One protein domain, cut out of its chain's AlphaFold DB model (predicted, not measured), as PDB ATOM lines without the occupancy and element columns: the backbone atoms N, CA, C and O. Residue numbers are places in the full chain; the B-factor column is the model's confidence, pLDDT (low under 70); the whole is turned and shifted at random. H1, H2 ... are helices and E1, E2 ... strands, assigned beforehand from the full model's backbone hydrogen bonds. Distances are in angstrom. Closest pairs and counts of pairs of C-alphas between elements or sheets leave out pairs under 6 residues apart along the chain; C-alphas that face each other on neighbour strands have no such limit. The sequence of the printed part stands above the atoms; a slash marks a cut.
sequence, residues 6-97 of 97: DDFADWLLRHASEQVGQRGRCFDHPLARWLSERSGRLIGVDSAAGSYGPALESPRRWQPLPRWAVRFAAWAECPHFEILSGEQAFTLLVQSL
ATOM      1  N   ASP A   6     -18.736 -10.572  17.177       96.69
ATOM      2  CA  ASP A   6     -19.346 -10.346  15.865       96.69
ATOM      3  C   ASP A   6     -18.844 -11.376  14.843       96.69
ATOM      4  O   ASP A   6     -19.641 -11.996  14.145       96.69
ATOM      5  N   ASP A   7     -17.539 -11.682  14.846       97.25
ATOM      6  CA  ASP A   7     -16.965 -12.725  13.978       97.25
ATOM      7  C   ASP A   7     -17.586 -14.106  14.253       97.25
ATOM      8  O   ASP A   7     -17.713 -14.941  13.350       97.25
ATOM      9  N   PHE A   8     -17.899 -14.388  15.522       97.50
ATOM     10  CA  PHE A   8     -18.516 -15.648  15.925       97.50
ATOM     11  C   PHE A   8     -19.995 -15.690  15.536       97.50
ATOM     12  O   PHE A   8     -20.450 -16.688  14.981       97.50
ATOM     13  N   ALA A   9     -20.725 -14.598  15.762       97.75
ATOM     14  CA  ALA A   9     -22.104 -14.425  15.321       97.75
ATOM     15  C   ALA A   9     -22.239 -14.618  13.801       97.75
ATOM     16  O   ALA A   9     -23.036 -15.444  13.352       97.75
ATOM     17  N   ASP A  10     -21.395 -13.955  13.012       97.88
ATOM     18  CA  ASP A  10     -21.365 -14.092  11.554       97.88
ATOM     19  C   ASP A  10     -21.016 -15.516  11.111       97.88
ATOM     20  O   ASP A  10     -21.516 -16.020  10.101       97.88
ATOM     21  N   TRP A  11     -20.137 -16.201  11.847       97.88
ATOM     22  CA  TRP A  11     -19.836 -17.602  11.578       97.88
ATOM     23  C   TRP A  11     -21.045 -18.508  11.823       97.88
ATOM     24  O   TRP A  11     -21.339 -19.345  10.970       97.88
ATOM     25  N   LEU A  12     -21.777 -18.316  12.924       97.62
ATOM     26  CA  LEU A  12     -22.981 -19.092  13.232       97.62
ATOM     27  C   LEU A  12     -24.067 -18.916  12.170       97.62
ATOM     28  O   LEU A  12     -24.671 -19.900  11.749       97.62
ATOM     29  N   LEU A  13     -24.273 -17.687  11.689       97.12
ATOM     30  CA  LEU A  13     -25.248 -17.396  10.636       97.12
ATOM     31  C   LEU A  13     -24.882 -18.062   9.303       97.12
ATOM     32  O   LEU A  13     -25.756 -18.589   8.617       97.12
ATOM     33  N   ARG A  14     -23.594 -18.107   8.944       97.75
ATOM     34  CA  ARG A  14     -23.132 -18.825   7.741       97.75
ATOM     35  C   ARG A  14     -23.326 -20.339   7.828       97.75
ATOM     36  O   ARG A  14     -23.478 -20.975   6.792       97.75
ATOM     37  N   HIS A  15     -23.361 -20.888   9.040       97.12
ATOM     38  CA  HIS A  15     -23.566 -22.312   9.316       97.12
ATOM     39  C   HIS A  15     -24.953 -22.583   9.917       97.12
ATOM     40  O   HIS A  15     -25.135 -23.570  10.630       97.12
ATOM     41  N   ALA A  16     -25.940 -21.718   9.653       95.69
ATOM     42  CA  ALA A  16     -27.233 -21.738  10.340       95.69
ATOM     43  C   ALA A  16     -27.922 -23.115  10.311       95.69
ATOM     44  O   ALA A  16     -28.430 -23.576  11.335       95.69
ATOM     45  N   SER A  17     -27.887 -23.795   9.161       95.56
ATOM     46  CA  SER A  17     -28.488 -25.120   8.957       95.56
ATOM     47  C   SER A  17     -27.583 -26.296   9.336       95.56
ATOM     48  O   SER A  17     -28.023 -27.443   9.295       95.56
ATOM     49  N   GLU A  18     -26.314 -26.049   9.655       96.38
ATOM     50  CA  GLU A  18     -25.358 -27.101   9.994       96.38
ATOM     51  C   GLU A  18     -25.359 -27.393  11.488       96.38
ATOM     52  O   GLU A  18     -25.582 -26.504  12.306       96.38
ATOM     53  N   GLN A  19     -25.037 -28.634  11.852       94.38
ATOM     54  CA  GLN A  19     -24.752 -28.996  13.238       94.38
ATOM     55  C   GLN A  19     -23.378 -28.448  13.622       94.38
ATOM     56  O   GLN A  19     -22.350 -28.980  13.208       94.38
ATOM     57  N   VAL A  20     -23.353 -27.366  14.392       93.56
ATOM     58  CA  VAL A  20     -22.121 -26.665  14.778       93.56
ATOM     59  C   VAL A  20     -21.560 -27.140  16.110       93.56
ATOM     60  O   VAL A  20     -20.407 -26.838  16.409       93.56
ATOM     61  N   GLY A  21     -22.330 -27.894  16.894       88.19
ATOM     62  CA  GLY A  21     -21.778 -28.548  18.065       88.19
ATOM     63  C   GLY A  21     -22.689 -29.542  18.770       88.19
ATOM     64  O   GLY A  21     -23.847 -29.737  18.404       88.19
ATOM     65  N   GLN A  22     -22.127 -30.170  19.794       85.25
ATOM     66  CA  GLN A  22     -22.727 -31.202  20.621       85.25
ATOM     67  C   GLN A  22     -22.368 -30.949  22.088       85.25
ATOM     68  O   GLN A  22     -21.228 -30.608  22.410       85.25
ATOM     69  N   ARG A  23     -23.337 -31.142  22.985       79.88
ATOM     70  CA  ARG A  23     -23.144 -30.959  24.430       79.88
ATOM     71  C   ARG A  23     -22.125 -31.935  25.015       79.88
ATOM     72  O   ARG A  23     -22.034 -33.087  24.584       79.88
ATOM     73  N   GLY A  24     -21.423 -31.502  26.063       76.00
ATOM     74  CA  GLY A  24     -20.560 -32.343  26.891       76.00
ATOM     75  C   GLY A  24     -19.257 -32.742  26.209       76.00
ATOM     76  O   GLY A  24     -18.548 -33.623  26.696       76.00
ATOM     77  N   ARG A  25     -18.941 -32.124  25.067       78.19
ATOM     78  CA  ARG A  25     -17.757 -32.433  24.274       78.19
ATOM     79  C   ARG A  25     -16.913 -31.190  24.080       78.19
ATOM     80  O   ARG A  25     -17.251 -30.310  23.298       78.19
ATOM     81  N   CYS A  26     -15.743 -31.183  24.714       78.94
ATOM     82  CA  CYS A  26     -14.824 -30.049  24.656       78.94
ATOM     83  C   CYS A  26     -14.377 -29.699  23.226       78.94
ATOM     84  O   CYS A  26     -14.062 -28.548  22.952       78.94
ATOM     85  N   PHE A  27     -14.331 -30.676  22.316       82.25
ATOM     86  CA  PHE A  27     -13.868 -30.489  20.933       82.25
ATOM     87  C   PHE A  27     -15.002 -30.329  19.915       82.25
ATOM     88  O   PHE A  27     -14.767 -29.790  18.840       82.25
ATOM     89  N   ASP A  28     -16.222 -30.730  20.278       84.25
ATOM     90  CA  ASP A  28     -17.413 -30.602  19.433       84.25
ATOM     91  C   ASP A  28     -18.318 -29.457  19.925       84.25
ATOM     92  O   ASP A  28     -19.496 -29.411  19.610       84.25
ATOM     93  N   HIS A  29     -17.800 -28.509  20.708       91.44
ATOM     94  CA  HIS A  29     -18.537 -27.310  21.116       91.44
ATOM     95  C   HIS A  29     -18.564 -26.270  19.970       91.44
ATOM     96  O   HIS A  29     -17.550 -26.134  19.278       91.44
ATOM     97  N   PRO A  30     -19.619 -25.444  19.785       95.06
ATOM     98  CA  PRO A  30     -19.661 -24.462  18.688       95.06
ATOM     99  C   PRO A  30     -18.460 -23.505  18.655       95.06
ATOM    100  O   PRO A  30     -17.870 -23.270  17.601       95.06
ATOM    101  N   LEU A  31     -18.022 -23.015  19.824       95.56
ATOM    102  CA  LEU A  31     -16.778 -22.238  19.931       95.56
ATOM    103  C   LEU A  31     -15.539 -23.060  19.548       95.56
ATOM    104  O   LEU A  31     -14.644 -22.529  18.902       95.56
ATOM    105  N   ALA A  32     -15.465 -24.334  19.941       95.50
ATOM    106  CA  ALA A  32     -14.321 -25.197  19.649       95.50
ATOM    107  C   ALA A  32     -14.189 -25.437  18.141       95.50
ATOM    108  O   ALA A  32     -13.099 -25.276  17.585       95.50
ATOM    109  N   ARG A  33     -15.310 -25.713  17.461       96.06
ATOM    110  CA  ARG A  33     -15.364 -25.850  16.003       96.06
ATOM    111  C   ARG A  33     -14.927 -24.561  15.305       96.06
ATOM    112  O   ARG A  33     -13.987 -24.589  14.514       96.06
ATOM    113  N   TRP A  34     -15.522 -23.424  15.665       96.69
ATOM    114  CA  TRP A  34     -15.160 -22.120  15.103       96.69
ATOM    115  C   TRP A  34     -13.671 -21.777  15.276       96.69
ATOM    116  O   TRP A  34     -12.996 -21.375  14.328       96.69
ATOM    117  N   LEU A  35     -13.128 -21.965  16.482       96.25
ATOM    118  CA  LEU A  35     -11.713 -21.723  16.776       96.25
ATOM    119  C   LEU A  35     -10.797 -22.672  15.999       96.25
ATOM    120  O   LEU A  35      -9.703 -22.276  15.580       96.25
ATOM    121  N   SER A  36     -11.240 -23.912  15.800       96.00
ATOM    122  CA  SER A  36     -10.484 -24.904  15.047       96.00
ATOM    123  C   SER A  36     -10.387 -24.534  13.573       96.00
ATOM    124  O   SER A  36      -9.291 -24.526  13.013       96.00
ATOM    125  N   GLU A  37     -11.504 -24.127  12.970       95.50
ATOM    126  CA  GLU A  37     -11.554 -23.655  11.585       95.50
ATOM    127  C   GLU A  37     -10.688 -22.403  11.381       95.50
ATOM    128  O   GLU A  37      -9.907 -22.339  10.433       95.50
ATOM    129  N   ARG A  38     -10.748 -21.431  12.304       94.12
ATOM    130  CA  ARG A  38      -9.936 -20.201  12.217       94.12
ATOM    131  C   ARG A  38      -8.436 -20.450  12.337       94.12
ATOM    132  O   ARG A  38      -7.651 -19.736  11.721       94.12
ATOM    133  N   SER A  39      -8.030 -21.399  13.178       93.00
ATOM    134  CA  SER A  39      -6.612 -21.642  13.482       93.00
ATOM    135  C   SER A  39      -5.977 -22.758  12.648       93.00
ATOM    136  O   SER A  39      -4.752 -22.892  12.657       93.00
ATOM    137  N   GLY A  40      -6.785 -23.571  11.958       94.38
ATOM    138  CA  GLY A  40      -6.339 -24.781  11.264       94.38
ATOM    139  C   GLY A  40      -5.844 -25.886  12.206       94.38
ATOM    140  O   GLY A  40      -5.122 -26.783  11.777       94.38
ATOM    141  N   ARG A  41      -6.172 -25.812  13.501       94.62
ATOM    142  CA  ARG A  41      -5.744 -26.761  14.543       94.62
ATOM    143  C   ARG A  41      -6.960 -27.248  15.310       94.62
ATOM    144  O   ARG A  41      -7.908 -26.500  15.458       94.62
ATOM    145  N   LEU A  42      -6.912 -28.455  15.868       95.38
ATOM    146  CA  LEU A  42      -7.968 -28.903  16.776       95.38
ATOM    147  C   LEU A  42      -7.883 -28.123  18.097       95.38
ATOM    148  O   LEU A  42      -6.925 -28.287  18.860       95.38
ATOM    149  N   ILE A  43      -8.876 -27.277  18.346       96.25
ATOM    150  CA  ILE A  43      -9.031 -26.476  19.559       96.25
ATOM    151  C   ILE A  43     -10.157 -27.072  20.400       96.25
ATOM    152  O   ILE A  43     -11.219 -27.393  19.879       96.25
ATOM    153  N   GLY A  44      -9.920 -27.210  21.701       94.81
ATOM    154  CA  GLY A  44     -10.945 -27.540  22.680       94.81
ATOM    155  C   GLY A  44     -11.403 -26.313  23.460       94.81
ATOM    156  O   GLY A  44     -10.666 -25.333  23.596       94.81
ATOM    157  N   VAL A  45     -12.618 -26.391  23.985       95.00
ATOM    158  CA  VAL A  45     -13.234 -25.429  24.895       95.00
ATOM    159  C   VAL A  45     -13.667 -26.175  26.149       95.00
ATOM    160  O   VAL A  45     -14.392 -27.161  26.072       95.00
ATOM    161  N   ASP A  46     -13.215 -25.700  27.301       92.44
ATOM    162  CA  ASP A  46     -13.673 -26.149  28.608       92.44
ATOM    163  C   ASP A  46     -14.618 -25.081  29.162       92.44
ATOM    164  O   ASP A  46     -14.192 -24.004  29.593       92.44
ATOM    165  N   SER A  47     -15.915 -25.371  29.098       88.31
ATOM    166  CA  SER A  47     -16.989 -24.498  29.572       88.31
ATOM    167  C   SER A  47     -16.987 -24.335  31.094       88.31
ATOM    168  O   SER A  47     -17.318 -23.256  31.585       88.31
ATOM    169  N   ALA A  48     -16.568 -25.359  31.843       89.12
ATOM    170  CA  ALA A  48     -16.509 -25.325  33.301       89.12
ATOM    171  C   ALA A  48     -15.313 -24.503  33.795       89.12
ATOM    172  O   ALA A  48     -15.446 -23.706  34.724       89.12
ATOM    173  N   ALA A  49     -14.153 -24.658  33.154       91.62
ATOM    174  CA  ALA A  49     -12.960 -23.870  33.458       91.62
ATOM    175  C   ALA A  49     -12.959 -22.486  32.780       91.62
ATOM    176  O   ALA A  49     -12.125 -21.644  33.117       91.62
ATOM    177  N   GLY A  50     -13.853 -22.242  31.816       94.31
ATOM    178  CA  GLY A  50     -13.903 -20.999  31.043       94.31
ATOM    179  C   GLY A  50     -12.635 -20.767  30.220       94.31
ATOM    180  O   GLY A  50     -12.133 -19.643  30.160       94.31
ATOM    181  N   SER A  51     -12.086 -21.823  29.619       96.06
ATOM    182  CA  SER A  51     -10.803 -21.773  28.909       96.06
ATOM    183  C   SER A  51     -10.849 -22.487  27.561       96.06
ATOM    184  O   SER A  51     -11.750 -23.280  27.293       96.06
ATOM    185  N   TYR A  52      -9.889 -22.190  26.689       96.44
ATOM    186  CA  TYR A  52      -9.748 -22.835  25.387       96.44
ATOM    187  C   TYR A  52      -8.282 -23.020  25.007       96.44
ATOM    188  O   TYR A  52      -7.413 -22.229  25.387       96.44
ATOM    189  N   GLY A  53      -7.988 -24.042  24.212       96.06
ATOM    190  CA  GLY A  53      -6.629 -24.256  23.732       96.06
ATOM    191  C   GLY A  53      -6.475 -25.461  22.814       96.06
ATOM    192  O   GLY A  53      -7.429 -26.207  22.594       96.06
ATOM    193  N   PRO A  54      -5.280 -25.654  22.233       95.69
ATOM    194  CA  PRO A  54      -5.023 -26.781  21.348       95.69
ATOM    195  C   PRO A  54      -5.166 -28.117  22.079       95.69
ATOM    196  O   PRO A  54      -4.680 -28.273  23.199       95.69
ATOM    197  N   ALA A  55      -5.753 -29.109  21.408       92.88
ATOM    198  CA  ALA A  55      -5.961 -30.447  21.968       92.88
ATOM    199  C   ALA A  55      -4.654 -31.155  22.376       92.88
ATOM    200  O   ALA A  55      -4.648 -31.985  23.279       92.88
ATOM    201  N   LEU A  56      -3.545 -30.826  21.705       93.31
ATOM    202  CA  LEU A  56      -2.221 -31.393  21.979       93.31
ATOM    203  C   LEU A  56      -1.491 -30.699  23.138       93.31
ATOM    204  O   LEU A  56      -0.433 -31.161  23.563       93.31
ATOM    205  N   GLU A  57      -2.019 -29.584  23.639       93.19
ATOM    206  CA  GLU A  57      -1.427 -28.856  24.753       93.19
ATOM    207  C   GLU A  57      -2.101 -29.216  26.073       93.19
ATOM    208  O   GLU A  57      -3.299 -29.484  26.149       93.19
ATOM    209  N   SER A  58      -1.316 -29.179  27.152       90.19
ATOM    210  CA  SER A  58      -1.852 -29.368  28.499       90.19
ATOM    211  C   SER A  58      -2.935 -28.318  28.801       90.19
ATOM    212  O   SER A  58      -2.678 -27.135  28.562       90.19
ATOM    213  N   PRO A  59      -4.062 -28.695  29.439       86.94
ATOM    214  CA  PRO A  59      -5.102 -27.750  29.862       86.94
ATOM    215  C   PRO A  59      -4.584 -26.587  30.719       86.94
ATOM    216  O   PRO A  59      -5.129 -25.494  30.695       86.94
ATOM    217  N   ARG A  60      -3.459 -26.768  31.427       90.62
ATOM    218  CA  ARG A  60      -2.810 -25.695  32.205       90.62
ATOM    219  C   ARG A  60      -2.257 -24.549  31.349       90.62
ATOM    220  O   ARG A  60      -1.894 -23.515  31.897       90.62
ATOM    221  N   ARG A  61      -2.117 -24.756  30.037       93.69
ATOM    222  CA  ARG A  61      -1.647 -23.758  29.060       93.69
ATOM    223  C   ARG A  61      -2.788 -23.125  28.269       93.69
ATOM    224  O   ARG A  61      -2.535 -22.254  27.441       93.69
ATOM    225  N   TRP A  62      -4.021 -23.573  28.498       95.12
ATOM    226  CA  TRP A  62      -5.181 -23.032  27.811       95.12
ATOM    227  C   TRP A  62      -5.421 -21.589  28.242       95.12
ATOM    228  O   TRP A  62      -5.131 -21.182  29.368       95.12
ATOM    229  N   GLN A  63      -5.908 -20.799  27.296       95.75
ATOM    230  CA  GLN A  63      -6.146 -19.381  27.487       95.75
ATOM    231  C   GLN A  63      -7.558 -19.169  28.037       95.75
ATOM    232  O   GLN A  63      -8.464 -19.937  27.706       95.75
ATOM    233  N   PRO A  64      -7.776 -18.134  28.862       96.50
ATOM    234  CA  PRO A  64      -9.113 -17.801  29.327       96.50
ATOM    235  C   PRO A  64      -9.997 -17.351  28.157       96.50
ATOM    236  O   PRO A  64      -9.548 -16.641  27.251       96.50
ATOM    237  N   LEU A  65     -11.269 -17.737  28.194       96.06
ATOM    238  CA  LEU A  65     -12.287 -17.227  27.283       96.06
ATOM    239  C   LEU A  65     -12.705 -15.800  27.681       96.06
ATOM    240  O   LEU A  65     -12.735 -15.465  28.869       96.06
ATOM    241  N   PRO A  66     -13.091 -14.947  26.716       96.19
ATOM    242  CA  PRO A  66     -13.739 -13.682  27.028       96.19
ATOM    243  C   PRO A  66     -15.107 -13.924  27.682       96.19
ATOM    244  O   PRO A  66     -15.745 -14.957  27.480       96.19
ATOM    245  N   ARG A  67     -15.596 -12.935  28.439       95.44
ATOM    246  CA  ARG A  67     -16.830 -13.059  29.242       95.44
ATOM    247  C   ARG A  67     -18.049 -13.517  28.440       95.44
ATOM    248  O   ARG A  67     -18.805 -14.351  28.927       95.44
ATOM    249  N   TRP A  68     -18.236 -12.985  27.232       95.94
ATOM    250  CA  TRP A  68     -19.353 -13.368  26.365       95.94
ATOM    251  C   TRP A  68     -19.283 -14.857  25.994       95.94
ATOM    252  O   TRP A  68     -20.291 -15.554  26.042       95.94
ATOM    253  N   ALA A  69     -18.081 -15.367  25.715       96.25
ATOM    254  CA  ALA A  69     -17.861 -16.750  25.317       96.25
ATOM    255  C   ALA A  69     -18.032 -17.711  26.497       96.25
ATOM    256  O   ALA A  69     -18.569 -18.797  26.315       96.25
ATOM    257  N   VAL A  70     -17.640 -17.298  27.708       95.62
ATOM    258  CA  VAL A  70     -17.922 -18.058  28.938       95.62
ATOM    259  C   VAL A  70     -19.427 -18.190  29.154       95.62
ATOM    260  O   VAL A  70     -19.910 -19.291  29.400       95.62
ATOM    261  N   ARG A  71     -20.180 -17.085  29.031       93.88
ATOM    262  CA  ARG A  71     -21.644 -17.114  29.169       93.88
ATOM    263  C   ARG A  71     -22.250 -18.041  28.122       93.88
ATOM    264  O   ARG A  71     -22.936 -18.985  28.494       93.88
ATOM    265  N   PHE A  72     -21.936 -17.829  26.847       94.81
ATOM    266  CA  PHE A  72     -22.413 -18.683  25.764       94.81
ATOM    267  C   PHE A  72     -22.096 -20.170  25.996       94.81
ATOM    268  O   PHE A  72     -22.994 -21.000  25.892       94.81
ATOM    269  N   ALA A  73     -20.856 -20.509  26.367       93.19
ATOM    270  CA  ALA A  73     -20.451 -21.893  26.607       93.19
ATOM    271  C   ALA A  73     -21.223 -22.542  27.765       93.19
ATOM    272  O   ALA A  73     -21.608 -23.703  27.677       93.19
ATOM    273  N   ALA A  74     -21.510 -21.792  28.831       89.69
ATOM    274  CA  ALA A  74     -22.330 -22.290  29.932       89.69
ATOM    275  C   ALA A  74     -23.775 -22.586  29.491       89.69
ATOM    276  O   ALA A  74     -24.341 -23.604  29.888       89.69
ATOM    277  N   TRP A  75     -24.362 -21.731  28.647       89.38
ATOM    278  CA  TRP A  75     -25.708 -21.935  28.095       89.38
ATOM    279  C   TRP A  75     -25.769 -23.099  27.100       89.38
ATOM    280  O   TRP A  75     -26.729 -23.868  27.109       89.38
ATOM    281  N   ALA A  76     -24.743 -23.261  26.266       89.00
ATOM    282  CA  ALA A  76     -24.652 -24.355  25.300       89.00
ATOM    283  C   ALA A  76     -24.530 -25.737  25.971       89.00
ATOM    284  O   ALA A  76     -24.922 -26.741  25.381       89.00
ATOM    285  N   GLU A  77     -24.056 -25.794  27.218       84.75
ATOM    286  CA  GLU A  77     -23.998 -27.023  28.017       84.75
ATOM    287  C   GLU A  77     -25.306 -27.354  28.760       84.75
ATOM    288  O   GLU A  77     -25.407 -28.385  29.438       84.75
ATOM    289  N   CYS A  78     -26.344 -26.516  28.642       78.69
ATOM    290  CA  CYS A  78     -27.630 -26.795  29.268       78.69
ATOM    291  C   CYS A  78     -28.232 -28.121  28.748       78.69
ATOM    292  O   CYS A  78     -28.200 -28.388  27.547       78.69
ATOM    293  N   PRO A  79     -28.870 -28.942  29.611       72.62
ATOM    294  CA  PRO A  79     -29.347 -30.283  29.245       72.62
ATOM    295  C   PRO A  79     -30.372 -30.357  28.117       72.62
ATOM    296  O   PRO A  79     -30.642 -31.443  27.617       72.62
ATOM    297  N   HIS A  80     -30.958 -29.223  27.748       72.75
ATOM    298  CA  HIS A  80     -31.962 -29.137  26.702       72.75
ATOM    299  C   HIS A  80     -31.381 -29.308  25.290       72.75
ATOM    300  O   HIS A  80     -32.125 -29.622  24.365       72.75
ATOM    301  N   PHE A  81     -30.070 -29.128  25.117       69.31
ATOM    302  CA  PHE A  81     -29.422 -29.165  23.812       69.31
ATOM    303  C   PHE A  81     -28.482 -30.362  23.743       69.31
ATOM    304  O   PHE A  81     -27.465 -30.391  24.421       69.31
ATOM    305  N   GLU A  82     -28.821 -31.380  22.953       82.50
ATOM    306  CA  GLU A  82     -27.906 -32.501  22.701       82.50
ATOM    307  C   GLU A  82     -27.006 -32.204  21.496       82.50
ATOM    308  O   GLU A  82     -25.791 -32.366  21.580       82.50
ATOM    309  N   ILE A  83     -27.601 -31.685  20.419       89.31
ATOM    310  CA  ILE A  83     -26.946 -31.217  19.193       89.31
ATOM    311  C   ILE A  83     -27.446 -29.796  18.914       89.31
ATOM    312  O   ILE A  83     -28.636 -29.523  19.072       89.31
ATOM    313  N   LEU A  84     -26.548 -28.905  18.497       91.56
ATOM    314  CA  LEU A  84     -26.840 -27.506  18.193       91.56
ATOM    315  C   LEU A  84     -26.629 -27.219  16.710       91.56
ATOM    316  O   LEU A  84     -25.526 -27.415  16.190       91.56
ATOM    317  N   SER A  85     -27.664 -26.701  16.046       94.62
ATOM    318  CA  SER A  85     -27.497 -26.048  14.747       94.62
ATOM    319  C   SER A  85     -26.877 -24.654  14.894       94.62
ATOM    320  O   SER A  85     -26.909 -24.070  15.983       94.62
ATOM    321  N   GLY A  86     -26.326 -24.094  13.813       95.31
ATOM    322  CA  GLY A  86     -25.818 -22.718  13.816       95.31
ATOM    323  C   GLY A  86     -26.881 -21.702  14.239       95.31
ATOM    324  O   GLY A  86     -26.603 -20.821  15.046       95.31
ATOM    325  N   GLU A  87     -28.124 -21.875  13.783       95.56
ATOM    326  CA  GLU A  87     -29.261 -21.019  14.149       95.56
ATOM    327  C   GLU A  87     -29.624 -21.120  15.641       95.56
ATOM    328  O   GLU A  87     -29.831 -20.105  16.315       95.56
ATOM    329  N   GLN A  88     -29.657 -22.337  16.191       94.06
ATOM    330  CA  GLN A  88     -29.912 -22.555  17.617       94.06
ATOM    331  C   GLN A  88     -28.791 -21.960  18.471       94.06
ATOM    332  O   GLN A  88     -29.055 -21.261  19.449       94.06
ATOM    333  N   ALA A  89     -27.536 -22.183  18.078       94.75
ATOM    334  CA  ALA A  89     -26.381 -21.602  18.743       94.75
ATOM    335  C   ALA A  89     -26.379 -20.066  18.648       94.75
ATOM    336  O   ALA A  89     -26.055 -19.405  19.629       94.75
ATOM    337  N   PHE A  90     -26.806 -19.473  17.531       96.25
ATOM    338  CA  PHE A  90     -26.957 -18.019  17.419       96.25
ATOM    339  C   PHE A  90     -28.033 -17.485  18.368       96.25
ATOM    340  O   PHE A  90     -27.812 -16.508  19.082       96.25
ATOM    341  N   THR A  91     -29.176 -18.167  18.442       94.25
ATOM    342  CA  THR A  91     -30.251 -17.813  19.377       94.25
ATOM    343  C   THR A  91     -29.758 -17.848  20.826       94.25
ATOM    344  O   THR A  91     -30.002 -16.909  21.585       94.25
ATOM    345  N   LEU A  92     -29.000 -18.885  21.197       93.12
ATOM    346  CA  LEU A  92     -28.364 -18.988  22.512       93.12
ATOM    347  C   LEU A  92     -27.337 -17.885  22.754       93.12
ATOM    348  O   LEU A  92     -27.300 -17.325  23.848       93.12
ATOM    349  N   LEU A  93     -26.525 -17.547  21.749       95.19
ATOM    350  CA  LEU A  93     -25.561 -16.457  21.841       95.19
ATOM    351  C   LEU A  93     -26.269 -15.158  22.219       95.19
ATOM    352  O   LEU A  93     -25.900 -14.563  23.226       95.19
ATOM    353  N   VAL A  94     -27.330 -14.789  21.499       94.56
ATOM    354  CA  VAL A  94     -28.124 -13.580  21.769       94.56
ATOM    355  C   VAL A  94     -28.752 -13.608  23.167       94.56
ATOM    356  O   VAL A  94     -28.700 -12.608  23.875       94.56
ATOM    357  N   GLN A  95     -29.300 -14.747  23.599       90.81
ATOM    358  CA  GLN A  95     -29.872 -14.905  24.946       90.81
ATOM    359  C   GLN A  95     -28.820 -14.842  26.064       90.81
ATOM    360  O   GLN A  95     -29.145 -14.534  27.210       90.81
ATOM    361  N   SER A  96     -27.565 -15.154  25.739       87.69
ATOM    362  CA  SER A  96     -26.454 -15.186  26.687       87.69
ATOM    363  C   SER A  96     -25.727 -13.850  26.859       87.69
ATOM    364  O   SER A  96     -24.847 -13.785  27.721       87.69
ATOM    365  N   LEU A  97     -26.059 -12.812  26.076       87.44
ATOM    366  CA  LEU A  97     -25.512 -11.450  26.208       87.44
ATOM    367  C   LEU A  97     -26.102 -10.696  27.405       87.44
ATOM    368  O   LEU A  97     -25.375  -9.852  27.973       87.44
TER     369      LEU A  97
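Overview. This is residues 6 to 97 of the 97 residues of an uncharacterized protein of Thermogemmatispora aurantia (UniProt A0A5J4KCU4). Helix H2 sits between two small two-stranded sheets: the hairpin E2 and E3 lies toward one end of the long axis, and the pair E1 and E4 toward the other with H1 and H4, while H3 crosses H4. The stretch from 55 to 66 loops out beyond E3 and folds back to H3. The printed part has 92 residues, with four named helices and four named strands in the order H1 E1 H2 E2 E3 H3 E4 H4; its class is mixed, and both sheets are antiparallel. It is compact and rounded, with a radius of gyration of the C-alphas of 11.9 A and spans of 32 by 25 by 23 A.

Along the chain. H1, residues 6 to 14, begins with C-alpha 6 at (-19.346, -10.346, 15.865) and is 12.3 A long. E1 is residues 19 to 22, and H2, residues 30 to 39, is 14.3 A long. E2 is residues 43 to 46 and E3 51 to 54. H3, residues 67 to 76, is 14.3 A long. E4 is residues 83 to 85, and H4, residues 86 to 95, is 14.2 A long, ending with C-alpha 95 at (-29.872, -14.905, 24.946).

Arrangement. H1 touches H4, opposite ways at a tilt of 37 degrees, only just steep; the closest C-alphas, of Leu 12 and Gly 86, are 4.6 A apart. In E1 and E4, N 20 and O 84 are 2.8 A apart; in the hairpin E2 and E3, N 44 and O 53 are 2.8 A apart. The closest C-alphas of H2 and E2, Ser 36 and Ile 43, are 5.0 A apart. H3 touches H4 at a steep tilt of 59 degrees, Phe 72 and Leu 93 being closest with C-alphas 5.5 A apart. In H1, H2, H3 and H4 every O i to N i+4 pair is within hydrogen-bond range.

Size, cuts and confidence. The C-alphas farthest apart, of Ser 17 and Arg 60, are 34.6 A apart. The printed part has no cut, and E3 to H3 is a long link of 12 residues. Residue 81 is under 70 in pLDDT.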